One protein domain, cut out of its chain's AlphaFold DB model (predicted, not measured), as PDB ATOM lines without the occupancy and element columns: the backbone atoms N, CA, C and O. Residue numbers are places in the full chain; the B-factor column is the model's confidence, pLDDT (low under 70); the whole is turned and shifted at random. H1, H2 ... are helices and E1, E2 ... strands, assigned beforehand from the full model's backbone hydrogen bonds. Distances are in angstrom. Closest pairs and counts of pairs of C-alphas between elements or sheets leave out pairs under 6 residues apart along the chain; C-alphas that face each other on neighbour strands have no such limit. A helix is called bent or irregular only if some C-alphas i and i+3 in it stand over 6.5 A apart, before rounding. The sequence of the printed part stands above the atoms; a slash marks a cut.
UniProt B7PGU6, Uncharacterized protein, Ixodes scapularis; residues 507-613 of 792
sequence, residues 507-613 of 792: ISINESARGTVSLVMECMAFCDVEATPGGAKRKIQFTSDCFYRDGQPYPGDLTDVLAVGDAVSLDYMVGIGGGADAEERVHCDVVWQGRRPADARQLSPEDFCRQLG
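What this domain is: This is residues 507 to 613 of the 792 residues of an uncharacterized protein of Ixodes scapularis (UniProt B7PGU6). You are looking at one strongly twisted sheet folded back on itself: the leaf of E3 and E2 faces the leaf of E5, E6 and E4, and the long, bent strand E1 is the hinge between them. The hairpin of E5 and E6 reaches toward one end of the longest axis, where the short helix H1 packs across it, and the long link 550 to 566 lies toward the other end. The printed part has 107 residues with six named strands and then one named helix, E1 E2 E3 E4 E5 E6 H1; the mixed sheet has the order E3 E2 E1 E5 E6 E4, and the class is mostly strand. The whole is compact, with a radius of gyration of the C-alphas of 13.8 A and spans of 43 by 30 by 24 A.

Where its parts are: Find C-alpha 507 at (191.015, 147.917, 207.531); from there E1 runs 28.6 A to residue 521 and bends by 87 degrees at residue 512. Next come E2, residues 524 to 530, 19.9 A, and E3, residues 537 to 543, 19.6 A. E4 is short, residues 547 to 549, 7.0 A. E5, residues 567 to 576, 26.8 A, begins at C-alpha 567 at (166.868, 147.926, 200.732) and bends by 58 degrees at residue 571. E6, residues 584 to 593, 26.3 A, bends by 58 degrees at residue 589. H1, residues 605 to 612, 10.4 A, ends at C-alpha 612 at (195.447, 152.755, 200.360).

How they stand to each other: Begin with E1, E2 and E3, a meander, each strand the antiparallel neighbour of the one before: look for N 518 and O 526 at 2.8 A, and N 527 and O 540 at 2.9 A. On its other side E1 is antiparallel to E5, with N 510 and O 572 at 2.8 A. E5 and E6 form a hairpin, with N 573 and O 587 at 2.8 A. The edge strand E4 is parallel to E6, with N 548 and O 591 at 2.8 A. Across the fold, the closest C-alphas of E3 and E6 are those of Phe 542 and Cys 588, 6.2 A apart. E3 and E5 are apart. H1 is on the sheet at a height of 9.4 A, over E5; on the local plane it stands at 62 degrees to E5, only just across the strands. The closest C-alphas of E5 and H1 are those of Gly 575 and Leu 612, 7.2 A apart. In H1 every O i to N i+4 pair is within hydrogen-bond range.

The domain as a whole: The two C-alphas farthest apart, those of Asp 560 and Ala 580, are 42.9 A apart. The links E4 to E5 and E6 to H1 are long. The printed part has no cut, and no printed residue is under 70 in pLDDT.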
ATOM      1  N   ILE A 507     192.046 148.344 208.476       95.06
ATOM      2  CA  ILE A 507     191.015 147.917 207.531       95.06
ATOM      3  C   ILE A 507     189.948 147.169 208.321       95.06
ATOM      4  O   ILE A 507     190.259 146.287 209.120       95.06
ATOM      5  N   SER A 508     188.686 147.525 208.099       93.81
ATOM      6  CA  SER A 508     187.527 146.811 208.632       93.81
ATOM      7  C   SER A 508     186.666 146.296 207.485       93.81
ATOM      8  O   SER A 508     186.358 147.039 206.553       93.81
ATOM      9  N   ILE A 509     186.294 145.020 207.556       95.31
ATOM     10  CA  ILE A 509     185.454 144.342 206.568       95.31
ATOM     11  C   ILE A 509     184.044 144.255 207.149       95.31
ATOM     12  O   ILE A 509     183.861 143.785 208.272       95.31
ATOM     13  N   ASN A 510     183.057 144.737 206.403       95.88
ATOM     14  CA  ASN A 510     181.655 144.737 206.795       95.88
ATOM     15  C   ASN A 510     180.883 143.859 205.812       95.88
ATOM     16  O   ASN A 510     180.552 144.291 204.707       95.88
ATOM     17  N   GLU A 511     180.619 142.620 206.218       95.69
ATOM     18  CA  GLU A 511     179.887 141.653 205.404       95.69
ATOM     19  C   GLU A 511     178.375 141.764 205.614       95.69
ATOM     20  O   GLU A 511     177.893 141.909 206.738       95.69
ATOM     21  N   SER A 512     177.615 141.619 204.527       95.19
ATOM     22  CA  SER A 512     176.149 141.567 204.520       95.19
ATOM     23  C   SER A 512     175.484 142.750 205.229       95.19
ATOM     24  O   SER A 512     174.398 142.622 205.804       95.19
ATOM     25  N   ALA A 513     176.119 143.919 205.170       96.62
ATOM     26  CA  ALA A 513     175.553 145.139 205.704       96.62
ATOM     27  C   ALA A 513     174.292 145.513 204.920       96.62
ATOM     28  O   ALA A 513     174.214 145.311 203.708       96.62
ATOM     29  N   ARG A 514     173.283 146.051 205.608       97.12
ATOM     30  CA  ARG A 514     172.052 146.527 204.968       97.12
ATOM     31  C   ARG A 514     172.135 148.027 204.745       97.12
ATOM     32  O   ARG A 514     172.383 148.777 205.687       97.12
ATOM     33  N   GLY A 515     171.909 148.440 203.506       97.50
ATOM     34  CA  GLY A 515     171.827 149.835 203.106       97.50
ATOM     35  C   GLY A 515     170.460 150.181 202.538       97.50
ATOM     36  O   GLY A 515     169.775 149.326 201.977       97.50
ATOM     37  N   THR A 516     170.081 151.447 202.660       98.25
ATOM     38  CA  THR A 516     168.931 152.019 201.954       98.25
ATOM     39  C   THR A 516     169.439 152.901 200.826       98.25
ATOM     40  O   THR A 516     170.238 153.804 201.060       98.25
ATOM     41  N   VAL A 517     169.004 152.638 199.599       98.44
ATOM     42  CA  VAL A 517     169.408 153.403 198.417       98.44
ATOM     43  C   VAL A 517     168.933 154.853 198.551       98.44
ATOM     44  O   VAL A 517     167.740 155.106 198.698       98.44
ATOM     45  N   SER A 518     169.859 155.812 198.513       98.00
ATOM     46  CA  SER A 518     169.584 157.247 198.672       98.00
ATOM     47  C   SER A 518     169.654 158.031 197.360       98.00
ATOM     48  O   SER A 518     169.060 159.104 197.259       98.00
ATOM     49  N   LEU A 519     170.341 157.505 196.340       97.25
ATOM     50  CA  LEU A 519     170.389 158.076 194.991       97.25
ATOM     51  C   LEU A 519     170.679 156.973 193.967       97.25
ATOM     52  O   LEU A 519     171.579 156.167 194.190       97.25
ATOM     53  N   VAL A 520     169.973 156.977 192.835       98.12
ATOM     54  CA  VAL A 520     170.196 156.048 191.712       98.12
ATOM     55  C   VAL A 520     170.448 156.845 190.438       98.12
ATOM     56  O   VAL A 520     169.759 157.826 190.169       98.12
ATOM     57  N   MET A 521     171.455 156.433 189.678       95.94
ATOM     58  CA  MET A 521     171.801 156.928 188.345       95.94
ATOM     59  C   MET A 521     172.062 155.726 187.429       95.94
ATOM     60  O   MET A 521     172.233 154.612 187.921       95.94
ATOM     61  N   GLU A 522     172.185 155.956 186.119       91.19
ATOM     62  CA  GLU A 522     172.231 154.875 185.118       91.19
ATOM     63  C   GLU A 522     173.277 153.781 185.413       91.19
ATOM     64  O   GLU A 522     173.006 152.585 185.345       91.19
ATOM     65  N   CYS A 523     174.495 154.173 185.799       93.81
ATOM     66  CA  CYS A 523     175.611 153.244 186.030       93.81
ATOM     67  C   CYS A 523     176.122 153.205 187.479       93.81
ATOM     68  O   CYS A 523     177.154 152.583 187.754       93.81
ATOM     69  N   MET A 524     175.467 153.924 188.393       96.94
ATOM     70  CA  MET A 524     175.966 154.162 189.747       96.94
ATOM     71  C   MET A 524     174.835 154.510 190.707       96.94
ATOM     72  O   MET A 524     173.923 155.249 190.355       96.94
ATOM     73  N   ALA A 525     174.938 154.046 191.945       98.25
ATOM     74  CA  ALA A 525     174.011 154.390 193.006       98.25
ATOM     75  C   ALA A 525     174.751 154.664 194.320       98.25
ATOM     76  O   ALA A 525     175.923 154.324 194.497       98.25
ATOM     77  N   PHE A 526     174.050 155.319 195.238       98.19
ATOM     78  CA  PHE A 526     174.494 155.562 196.600       98.19
ATOM     79  C   PHE A 526     173.502 154.929 197.567       98.19
ATOM     80  O   PHE A 526     172.291 155.041 197.366       98.19
ATOM     81  N   CYS A 527     173.997 154.304 198.630       98.12
ATOM     82  CA  CYS A 527     173.175 153.813 199.729       98.12
ATOM     83  C   CYS A 527     173.701 154.299 201.078       98.12
ATOM     84  O   CYS A 527     174.901 154.494 201.267       98.12
ATOM     85  N   ASP A 528     172.789 154.502 202.021       97.75
ATOM     86  CA  ASP A 528     173.112 154.832 203.402       97.75
ATOM     87  C   ASP A 528     173.098 153.546 204.231       97.75
ATOM     88  O   ASP A 528     172.084 152.848 204.290       97.75
ATOM     89  N   VAL A 529     174.228 153.229 204.858       97.31
ATOM     90  CA  VAL A 529     174.447 152.010 205.640       97.31
ATOM     91  C   VAL A 529     174.626 152.358 207.108       97.31
ATOM     92  O   VAL A 529     175.422 153.228 207.465       97.31
ATOM     93  N   GLU A 530     173.915 151.650 207.979       94.06
ATOM     94  CA  GLU A 530     174.127 151.729 209.424       94.06
ATOM     95  C   GLU A 530     175.232 150.743 209.817       94.06
ATOM     96  O   GLU A 530     175.019 149.534 209.859       94.06
ATOM     97  N   ALA A 531     176.438 151.256 210.083       83.19
ATOM     98  CA  ALA A 531     177.597 150.426 210.440       83.19
ATOM     99  C   ALA A 531     177.422 149.693 211.784       83.19
ATOM    100  O   ALA A 531     178.087 148.700 212.067       83.19
ATOM    101  N   THR A 532     176.544 150.193 212.648       84.25
ATOM    102  CA  THR A 532     176.205 149.595 213.941       84.25
ATOM    103  C   THR A 532     174.760 149.984 214.248       84.25
ATOM    104  O   THR A 532     174.385 151.109 213.907       84.25
ATOM    105  N   PRO A 533     173.930 149.127 214.872       85.50
ATOM    106  CA  PRO A 533     172.577 149.516 215.265       85.50
ATOM    107  C   PRO A 533     172.608 150.780 216.143       85.50
ATOM    108  O   PRO A 533     173.175 150.760 217.234       85.50
ATOM    109  N   GLY A 534     172.047 151.888 215.646       85.94
ATOM    110  CA  GLY A 534     172.087 153.203 216.309       85.94
ATOM    111  C   GLY A 534     173.373 154.022 216.099       85.94
ATOM    112  O   GLY A 534     173.547 155.057 216.740       85.94
ATOM    113  N   GLY A 535     174.277 153.572 215.227       88.81
ATOM    114  CA  GLY A 535     175.491 154.285 214.834       88.81
ATOM    115  C   GLY A 535     175.256 155.349 213.756       88.81
ATOM    116  O   GLY A 535     174.157 155.509 213.225       88.81
ATOM    117  N   ALA A 536     176.317 156.080 213.412       89.81
ATOM    118  CA  ALA A 536     176.283 157.031 212.307       89.81
ATOM    119  C   ALA A 536     176.011 156.308 210.975       89.81
ATOM    120  O   ALA A 536     176.592 155.255 210.694       89.81
ATOM    121  N   LYS A 537     175.142 156.895 210.145       94.12
ATOM    122  CA  LYS A 537     174.901 156.423 208.777       94.12
ATOM    123  C   LYS A 537     176.100 156.777 207.905       94.12
ATOM    124  O   LYS A 537     176.522 157.932 207.872       94.12
ATOM    125  N   ARG A 538     176.627 155.790 207.185       95.56
ATOM    126  CA  ARG A 538     177.704 155.961 206.207       95.56
ATOM    127  C   ARG A 538     177.116 155.900 204.804       95.56
ATOM    128  O   ARG A 538     176.412 154.949 204.481       95.56
ATOM    129  N   LYS A 539     177.428 156.888 203.969       96.81
ATOM    130  CA  LYS A 539     177.023 156.891 202.561       96.81
ATOM    131  C   LYS A 539     178.053 156.128 201.732       96.81
ATOM    132  O   LYS A 539     179.225 156.495 201.730       96.81
ATOM    133  N   ILE A 540     177.620 155.081 201.041       97.62
ATOM    134  CA  ILE A 540     178.463 154.196 200.233       97.62
ATOM    135  C   ILE A 540     178.051 154.313 198.773       97.62
ATOM    136  O   ILE A 540     176.868 154.296 198.444       97.62
ATOM    137  N   GLN A 541     179.041 154.462 197.900       97.44
ATOM    138  CA  GLN A 541     178.869 154.537 196.456       97.44
ATOM    139  C   GLN A 541     179.181 153.175 195.837       97.44
ATOM    140  O   GLN A 541     180.197 152.568 196.172       97.44
ATOM    141  N   PHE A 542     178.340 152.722 194.911       97.56
ATOM    142  CA  PHE A 542     178.560 151.489 194.162       97.56
ATOM    143  C   PHE A 542     178.160 151.651 192.692       97.56
ATOM    144  O   PHE A 542     177.369 152.525 192.329       97.56
ATOM    145  N   THR A 543     178.743 150.828 191.829       97.06
ATOM    146  CA  THR A 543     178.546 150.854 190.374       97.06
ATOM    147  C   THR A 543     177.812 149.604 189.886       97.06
ATOM    148  O   THR A 543     177.643 148.631 190.617       97.06
ATOM    149  N   SER A 544     177.339 149.608 188.638       96.00
ATOM    150  CA  SER A 544     176.539 148.493 188.098       96.00
ATOM    151  C   SER A 544     177.272 147.144 187.992       96.00
ATOM    152  O   SER A 544     176.634 146.103 187.939       96.00
ATOM    153  N   ASP A 545     178.606 147.115 187.998       95.06
ATOM    154  CA  ASP A 545     179.410 145.876 187.969       95.06
ATOM    155  C   ASP A 545     179.415 145.108 189.276       95.06
ATOM    156  O   ASP A 545     179.600 143.894 189.256       95.06
ATOM    157  N   CYS A 546     179.267 145.804 190.397       96.31
ATOM    158  CA  CYS A 546     179.176 145.165 191.697       96.31
ATOM    159  C   CYS A 546     177.726 144.854 192.081       96.31
ATOM    160  O   CYS A 546     177.522 144.297 193.152       96.31
ATOM    161  N   PHE A 547     176.724 145.175 191.245       98.06
ATOM    162  CA  PHE A 547     175.314 144.941 191.560       98.06
ATOM    163  C   PHE A 547     174.792 143.591 191.035       98.06
ATOM    164  O   PHE A 547     174.929 143.250 189.858       98.06
ATOM    165  N   TYR A 548     174.136 142.840 191.921       98.25
ATOM    166  CA  TYR A 548     173.541 141.537 191.641       98.25
ATOM    167  C   TYR A 548     172.060 141.525 192.023       98.25
ATOM    168  O   TYR A 548     171.668 141.985 193.094       98.25
ATOM    169  N   ARG A 549     171.226 140.922 191.180       97.69
ATOM    170  CA  ARG A 549     169.812 140.682 191.473       97.69
ATOM    171  C   ARG A 549     169.571 139.183 191.521       97.69
ATOM    172  O   ARG A 549     169.875 138.472 190.567       97.69
ATOM    173  N   ASP A 550     169.087 138.698 192.659       97.56
ATOM    174  CA  ASP A 550     168.810 137.277 192.892       97.56
ATOM    175  C   ASP A 550     170.008 136.352 192.598       97.56
ATOM    176  O   ASP A 550     169.866 135.233 192.101       97.56
ATOM    177  N   GLY A 551     171.210 136.821 192.940       97.06
ATOM    178  CA  GLY A 551     172.471 136.097 192.778       97.06
ATOM    179  C   GLY A 551     173.071 136.150 191.371       97.06
ATOM    180  O   GLY A 551     174.136 135.574 191.165       97.06
ATOM    181  N   GLN A 552     172.434 136.838 190.417       97.00
ATOM    182  CA  GLN A 552     172.953 137.035 189.060       97.00
ATOM    183  C   GLN A 552     173.459 138.472 188.868       97.00
ATOM    184  O   GLN A 552     172.821 139.402 189.362       97.00
ATOM    185  N   PRO A 553     174.591 138.681 188.170       96.62
ATOM    186  CA  PRO A 553     175.084 140.025 187.883       96.62
ATOM    187  C   PRO A 553     174.088 140.762 186.985       96.62
ATOM    188  O   PRO A 553     173.575 140.184 186.024       96.62
ATOM    189  N   TYR A 554     173.828 142.036 187.276       97.00
ATOM    190  CA  TYR A 554     172.904 142.857 186.497       97.00
ATOM    191  C   TYR A 554     173.676 143.899 185.663       97.00
ATOM    192  O   TYR A 554     174.076 144.932 186.193       97.00
ATOM    193  N   PRO A 555     173.909 143.660 184.357       90.44
ATOM    194  CA  PRO A 555     174.723 144.544 183.517       90.44
ATOM    195  C   PRO A 555     173.971 145.778 182.980       90.44
ATOM    196  O   PRO A 555     174.550 146.530 182.196       90.44
ATOM    197  N   GLY A 556     172.692 145.946 183.331       92.25
ATOM    198  CA  GLY A 556     171.819 147.001 182.810       92.25
ATOM    199  C   GLY A 556     171.898 148.322 183.576       92.25
ATOM    200  O   GLY A 556     172.772 148.528 184.422       92.25
ATOM    201  N   ASP A 557     170.949 149.203 183.268       95.25
ATOM    202  CA  ASP A 557     170.755 150.478 183.949       95.25
ATOM    203  C   ASP A 557     170.210 150.243 185.368       95.25
ATOM    204  O   ASP A 557     169.198 149.563 185.553       95.25
ATOM    205  N   LEU A 558     170.890 150.775 186.388       97.25
ATOM    206  CA  LEU A 558     170.469 150.593 187.780       97.25
ATOM    207  C   LEU A 558     169.091 151.204 188.070       97.25
ATOM    208  O   LEU A 558     168.413 150.718 188.972       97.25
ATOM    209  N   THR A 559     168.657 152.217 187.320       97.50
ATOM    210  CA  THR A 559     167.334 152.843 187.467       97.50
ATOM    211  C   THR A 559     166.184 151.909 187.080       97.50
ATOM    212  O   THR A 559     165.075 152.078 187.584       97.50
ATOM    213  N   ASP A 560     166.445 150.866 186.283       97.19
ATOM    214  CA  ASP A 560     165.448 149.845 185.928       97.19
ATOM    215  C   ASP A 560     165.152 148.871 187.085       97.19
ATOM    216  O   ASP A 560     164.151 148.148 187.071       97.19
ATOM    217  N   VAL A 561     166.057 148.783 188.067       97.62
ATOM    218  CA  VAL A 561     166.031 147.741 189.110       97.62
ATOM    219  C   VAL A 561     166.109 148.267 190.533       97.62
ATOM    220  O   VAL A 561     165.740 147.532 191.447       97.62
ATOM    221  N   LEU A 562     166.567 149.501 190.725       98.06
ATOM    222  CA  LEU A 562     166.669 150.158 192.019       98.06
ATOM    223  C   LEU A 562     165.880 151.464 192.020       98.06
ATOM    224  O   LEU A 562     166.034 152.306 191.136       98.06
ATOM    225  N   ALA A 563     165.114 151.672 193.083       98.19
ATOM    226  CA  ALA A 563     164.492 152.938 193.431       98.19
ATOM    227  C   ALA A 563     165.115 153.531 194.706       98.19
ATOM    228  O   ALA A 563     165.676 152.830 195.553       98.19
ATOM    229  N   VAL A 564     164.998 154.851 194.871       98.00
ATOM    230  CA  VAL A 564     165.346 155.508 196.140       98.00
ATOM    231  C   VAL A 564     164.427 154.971 197.240       98.00
ATOM    232  O   VAL A 564     163.207 154.994 197.100       98.00
ATOM    233  N   GLY A 565     165.018 154.500 198.337       97.94
ATOM    234  CA  GLY A 565     164.325 153.816 199.429       97.94
ATOM    235  C   GLY A 565     164.464 152.291 199.408       97.94
ATOM    236  O   GLY A 565     164.160 151.657 200.419       97.94
ATOM    237  N   ASP A 566     164.973 151.699 198.323       98.31
ATOM    238  CA  ASP A 566     165.163 150.251 198.251       98.31
ATOM    239  C   ASP A 566     166.205 149.763 199.258       98.31
ATOM    240  O   ASP A 566     167.250 150.386 199.476       98.31
ATOM    241  N   ALA A 567     165.924 148.612 199.866       98.12
ATOM    242  CA  ALA A 567     166.868 147.926 200.732       98.12
ATOM    243  C   ALA A 567     167.799 147.043 199.893       98.12
ATOM    244  O   ALA A 567     167.347 146.153 199.169       98.12
ATOM    245  N   VAL A 568     169.102 147.259 200.047       98.38
ATOM    246  CA  VAL A 568     170.156 146.447 199.432       98.38
ATOM    247  C   VAL A 568     171.054 145.855 200.509       98.38
ATOM    248  O   VAL A 568     171.213 146.417 201.596       98.38
ATOM    249  N   SER A 569     171.641 144.703 200.217       98.25
ATOM    250  CA  SER A 569     172.713 144.125 201.021       98.25
ATOM    251  C   SER A 569     174.043 144.342 200.320       98.25
ATOM    252  O   SER A 569     174.094 144.310 199.094       98.25
ATOM    253  N   LEU A 570     175.106 144.597 201.074       97.94
ATOM    254  CA  LEU A 570     176.422 144.826 200.505       97.94
ATOM    255  C   LEU A 570     177.556 144.331 201.399       97.94
ATOM    256  O   LEU A 570     177.452 144.345 202.626       97.94
ATOM    257  N   ASP A 571     178.644 143.945 200.745       97.38
ATOM    258  CA  ASP A 571     179.944 143.688 201.349       97.38
ATOM    259  C   ASP A 571     180.858 144.872 201.017       97.38
ATOM    260  O   ASP A 571     181.001 145.257 199.848       97.38
ATOM    261  N   TYR A 572     181.437 145.495 202.042       97.25
ATOM    262  CA  TYR A 572     182.325 146.641 201.858       97.25
ATOM    263  C   TYR A 572     183.460 146.676 202.879       97.25
ATOM    264  O   TYR A 572     183.324 146.231 204.022       97.25
ATOM    265  N   MET A 573     184.578 147.264 202.475       97.00
ATOM    266  CA  MET A 573     185.748 147.497 203.307       97.00
ATOM    267  C   MET A 573     185.921 148.986 203.591       97.00
ATOM    268  O   MET A 573     185.680 149.837 202.734       97.00
ATOM    269  N   VAL A 574     186.360 149.305 204.805       96.06
ATOM    270  CA  VAL A 574     186.715 150.666 205.219       96.06
ATOM    271  C   VAL A 574     188.161 150.667 205.661       96.06
ATOM    272  O   VAL A 574     188.524 149.917 206.565       96.06
ATOM    273  N   GLY A 575     188.968 151.506 205.023       95.81
ATOM    274  CA  GLY A 575     190.387 151.655 205.293       95.81
ATOM    275  C   GLY A 575     190.721 153.064 205.758       95.81
ATOM    276  O   GLY A 575     190.282 154.037 205.147       95.81
ATOM    277  N   ILE A 576     191.517 153.180 206.817       94.19
ATOM    278  CA  ILE A 576     192.056 154.453 207.306       94.19
ATOM    279  C   ILE A 576     193.551 154.469 206.990       94.19
ATOM    280  O   ILE A 576     194.288 153.595 207.453       94.19
ATOM    281  N   GLY A 577     193.994 155.430 206.176       91.19
ATOM    282  CA  GLY A 577     195.404 155.561 205.793       91.19
ATOM    283  C   GLY A 577     196.317 155.920 206.973       91.19
ATOM    284  O   GLY A 577     195.896 156.573 207.923       91.19
ATOM    285  N   GLY A 578     197.589 155.512 206.920       81.50
ATOM    286  CA  GLY A 578     198.596 155.923 207.903       81.50
ATOM    287  C   GLY A 578     199.169 157.296 207.549       81.50
ATOM    288  O   GLY A 578     199.960 157.408 206.619       81.50
ATOM    289  N   GLY A 579     198.779 158.352 208.263       84.25
ATOM    290  CA  GLY A 579     199.285 159.705 208.020       84.25
ATOM    291  C   GLY A 579     198.635 160.759 208.913       84.25
ATOM    292  O   GLY A 579     197.634 160.493 209.573       84.25
ATOM    293  N   ALA A 580     199.207 161.966 208.938       79.19
ATOM    294  CA  ALA A 580     198.610 163.104 209.646       79.19
ATOM    295  C   ALA A 580     197.247 163.513 209.046       79.19
ATOM    296  O   ALA A 580     196.382 163.982 209.779       79.19
ATOM    297  N   ASP A 581     197.053 163.238 207.751       82.94
ATOM    298  CA  ASP A 581     195.823 163.472 206.985       82.94
ATOM    299  C   ASP A 581     195.148 162.137 206.615       82.94
ATOM    300  O   ASP A 581     194.851 161.870 205.451       82.94
ATOM    301  N   ALA A 582     194.993 161.239 207.591       84.69
ATOM    302  CA  ALA A 582     194.388 159.925 207.389       84.69
ATOM    303  C   ALA A 582     192.928 160.039 206.902       84.69
ATOM    304  O   ALA A 582     192.005 160.202 207.699       84.69
ATOM    305  N   GLU A 583     192.722 159.956 205.589       90.81
ATOM    306  CA  GLU A 583     191.396 159.926 204.972       90.81
ATOM    307  C   GLU A 583     190.795 158.515 205.071       90.81
ATOM    308  O   GLU A 583     191.456 157.514 204.771       90.81
ATOM    309  N   GLU A 584     189.534 158.432 205.502       93.25
ATOM    310  CA  GLU A 584     188.743 157.202 205.456       93.25
ATOM    311  C   GLU A 584     188.353 156.918 204.003       93.25
ATOM    312  O   GLU A 584     187.664 157.713 203.364       93.25
ATOM    313  N   ARG A 585     188.766 155.766 203.473       94.19
ATOM    314  CA  ARG A 585     188.345 155.290 202.154       94.19
ATOM    315  C   ARG A 585     187.449 154.074 202.296       94.19
ATOM    316  O   ARG A 585     187.744 153.155 203.057       94.19
ATOM    317  N   VAL A 586     186.375 154.056 201.519       95.62
ATOM    318  CA  VAL A 586     185.388 152.975 201.504       95.62
ATOM    319  C   VAL A 586     185.421 152.307 200.135       95.62
ATOM    320  O   VAL A 586     185.335 152.991 199.116       95.62
ATOM    321  N   HIS A 587     185.541 150.983 200.107       95.75
ATOM    322  CA  HIS A 587     185.455 150.173 198.895       95.75
ATOM    323  C   HIS A 587     184.285 149.205 199.013       95.75
ATOM    324  O   HIS A 587     184.161 148.524 200.024       95.75
ATOM    325  N   CYS A 588     183.419 149.157 198.005       96.75
ATOM    326  CA  CYS A 588     182.280 148.248 197.976       96.75
ATOM    327  C   CYS A 588     182.516 147.182 196.908       96.75
ATOM    328  O   CYS A 588     182.627 147.512 195.728       96.75
ATOM    329  N   ASP A 589     182.602 145.924 197.337       92.19
ATOM    330  CA  ASP A 589     182.922 144.794 196.462       92.19
ATOM    331  C   ASP A 589     181.677 144.246 195.768       92.19
ATOM    332  O   ASP A 589     181.672 143.966 194.568       92.19
ATOM    333  N   VAL A 590     180.608 144.063 196.546       96.88
ATOM    334  CA  VAL A 590     179.399 143.365 196.111       96.88
ATOM    335  C   VAL A 590     178.189 144.041 196.729       96.88
ATOM    336  O   VAL A 590     178.127 144.222 197.941       96.88
ATOM    337  N   VAL A 591     177.203 144.360 195.901       98.00
ATOM    338  CA  VAL A 591     175.878 144.842 196.292       98.00
ATOM    339  C   VAL A 591     174.847 143.912 195.683       98.00
ATOM    340  O   VAL A 591     174.947 143.551 194.514       98.00
ATOM    341  N   TRP A 592     173.841 143.506 196.446       98.38
ATOM    342  CA  TRP A 592     172.790 142.649 195.926       98.38
ATOM    343  C   TRP A 592     171.408 142.954 196.492       98.38
ATOM    344  O   TRP A 592     171.244 143.391 197.632       98.38
ATOM    345  N   GLN A 593     170.401 142.662 195.673       98.12
ATOM    346  CA  GLN A 593     168.996 142.596 196.058       98.12
ATOM    347  C   GLN A 593     168.526 141.141 195.911       98.12
ATOM    348  O   GLN A 593     168.708 140.526 194.860       98.12
ATOM    349  N   GLY A 594     167.956 140.564 196.973       97.12
ATOM    350  CA  GLY A 594     167.542 139.155 196.995       97.12
ATOM    351  C   GLY A 594     168.656 138.203 197.443       97.12
ATOM    352  O   GLY A 594     169.245 138.387 198.511       97.12
ATOM    353  N   ARG A 595     168.923 137.142 196.671       97.50
ATOM    354  CA  ARG A 595     169.957 136.139 197.011       97.50
ATOM    355  C   ARG A 595     171.376 136.698 196.828       97.50
ATOM    356  O   ARG A 595     171.665 137.311 195.805       97.50
ATOM    357  N   ARG A 596     172.267 136.435 197.796       97.50
ATOM    358  CA  ARG A 596     173.699 136.775 197.709       97.50
ATOM    359  C   ARG A 596     174.356 135.950 196.589       97.50
ATOM    360  O   ARG A 596     174.121 134.740 196.543       97.50
ATOM    361  N   PRO A 597     175.150 136.558 195.693       97.25
ATOM    362  CA  PRO A 597     175.899 135.814 194.682       97.25
ATOM    363  C   PRO A 597     176.958 134.911 195.338       97.25
ATOM    364  O   PRO A 597     177.644 135.339 196.261       97.25
ATOM    365  N   ALA A 598     177.091 133.667 194.867       94.81
ATOM    366  CA  ALA A 598     178.044 132.699 195.428       94.81
ATOM    367  C   ALA A 598     179.494 132.942 194.969       94.81
ATOM    368  O   ALA A 598     180.421 132.719 195.740       94.81
ATOM    369  N   ASP A 599     179.673 133.445 193.743       92.94
ATOM    370  CA  ASP A 599     180.979 133.553 193.072       92.94
ATOM    371  C   ASP A 599     181.401 135.012 192.814       92.94
ATOM    372  O   ASP A 599     182.188 135.299 191.905       92.94
ATOM    373  N   ALA A 600     180.839 135.966 193.562       92.00
ATOM    374  CA  ALA A 600     181.192 137.368 193.390       92.00
ATOM    375  C   ALA A 600     182.649 137.607 193.806       92.00
ATOM    376  O   ALA A 600     183.089 137.198 194.880       92.00
ATOM    377  N   ARG A 601     183.409 138.271 192.932       89.44
ATOM    378  CA  ARG A 601     184.802 138.625 193.212       89.44
ATOM    379  C   ARG A 601     184.834 139.710 194.279       89.44
ATOM    380  O   ARG A 601     184.348 140.805 194.028       89.44
ATOM    381  N   GLN A 602     185.441 139.402 195.417       93.19
ATOM    382  CA  GLN A 602     185.765 140.374 196.454       93.19
ATOM    383  C   GLN A 602     187.251 140.716 196.373       93.19
ATOM    384  O   GLN A 602     188.084 139.841 196.113       93.19
ATOM    385  N   LEU A 603     187.576 141.991 196.550       93.88
ATOM    386  CA  LEU A 603     188.946 142.444 196.692       93.88
ATOM    387  C   LEU A 603     189.510 141.903 198.012       93.88
ATOM    388  O   LEU A 603     188.847 141.948 199.047       93.88
ATOM    389  N   SER A 604     190.734 141.375 197.987       95.69
ATOM    390  CA  SER A 604     191.381 140.929 199.223       95.69
ATOM    391  C   SER A 604     191.744 142.137 200.107       95.69
ATOM    392  O   SER A 604     192.046 143.214 199.575       95.69
ATOM    393  N   PRO A 605     191.753 142.002 201.445       95.00
ATOM    394  CA  PRO A 605     192.211 143.069 202.338       95.00
ATOM    395  C   PRO A 605     193.626 143.559 202.007       95.00
ATOM    396  O   PRO A 605     193.906 144.750 202.115       95.00
ATOM    397  N   GLU A 606     194.502 142.669 201.534       94.88
ATOM    398  CA  GLU A 606     195.871 142.976 201.116       94.88
ATOM    399  C   GLU A 606     195.890 143.839 199.845       94.88
ATOM    400  O   GLU A 606     196.624 144.826 199.755       94.88
ATOM    401  N   ASP A 607     195.046 143.518 198.860       94.44
ATOM    402  CA  ASP A 607     194.865 144.355 197.673       94.44
ATOM    403  C   ASP A 607     194.316 145.736 198.031       94.44
ATOM    404  O   ASP A 607     194.763 146.746 197.475       94.44
ATOM    405  N   PHE A 608     193.382 145.799 198.980       95.25
ATOM    406  CA  PHE A 608     192.835 147.065 199.450       95.25
ATOM    407  C   PHE A 608     193.883 147.887 200.220       95.25
ATOM    408  O   PHE A 608     194.043 149.073 199.938       95.25
ATOM    409  N   CYS A 609     194.695 147.263 201.083       92.12
ATOM    410  CA  CYS A 609     195.879 147.873 201.710       92.12
ATOM    411  C   CYS A 609     196.800 148.525 200.672       92.12
ATOM    412  O   CYS A 609     197.181 149.693 200.811       92.12
ATOM    413  N   ARG A 610     197.108 147.798 199.588       91.62
ATOM    414  CA  ARG A 610     197.937 148.309 198.486       91.62
ATOM    415  C   ARG A 610     197.311 149.533 197.814       91.62
ATOM    416  O   ARG A 610     198.029 150.484 197.511       91.62
ATOM    417  N   GLN A 611     195.989 149.558 197.630       90.38
ATOM    418  CA  GLN A 611     195.278 150.728 197.087       90.38
ATOM    419  C   GLN A 611     195.291 151.940 198.032       90.38
ATOM    420  O   GLN A 611     195.266 153.087 197.575       90.38
ATOM    421  N   LEU A 612     195.345 151.705 199.345       88.69
ATOM    422  CA  LEU A 612     195.447 152.755 200.360       88.69
ATOM    423  C   LEU A 612     196.860 153.331 200.484       88.69
ATOM    424  O   LEU A 612     197.045 154.331 201.174       88.69
ATOM    425  N   GLY A 613     197.853 152.725 199.825       88.00
ATOM    426  CA  GLY A 613     199.254 153.094 200.008       88.00
ATOM    427  C   GLY A 613     199.748 152.809 201.426       88.00
ATOM    428  O   GLY A 613     200.735 153.399 201.858       88.00
TER     429      GLY A 613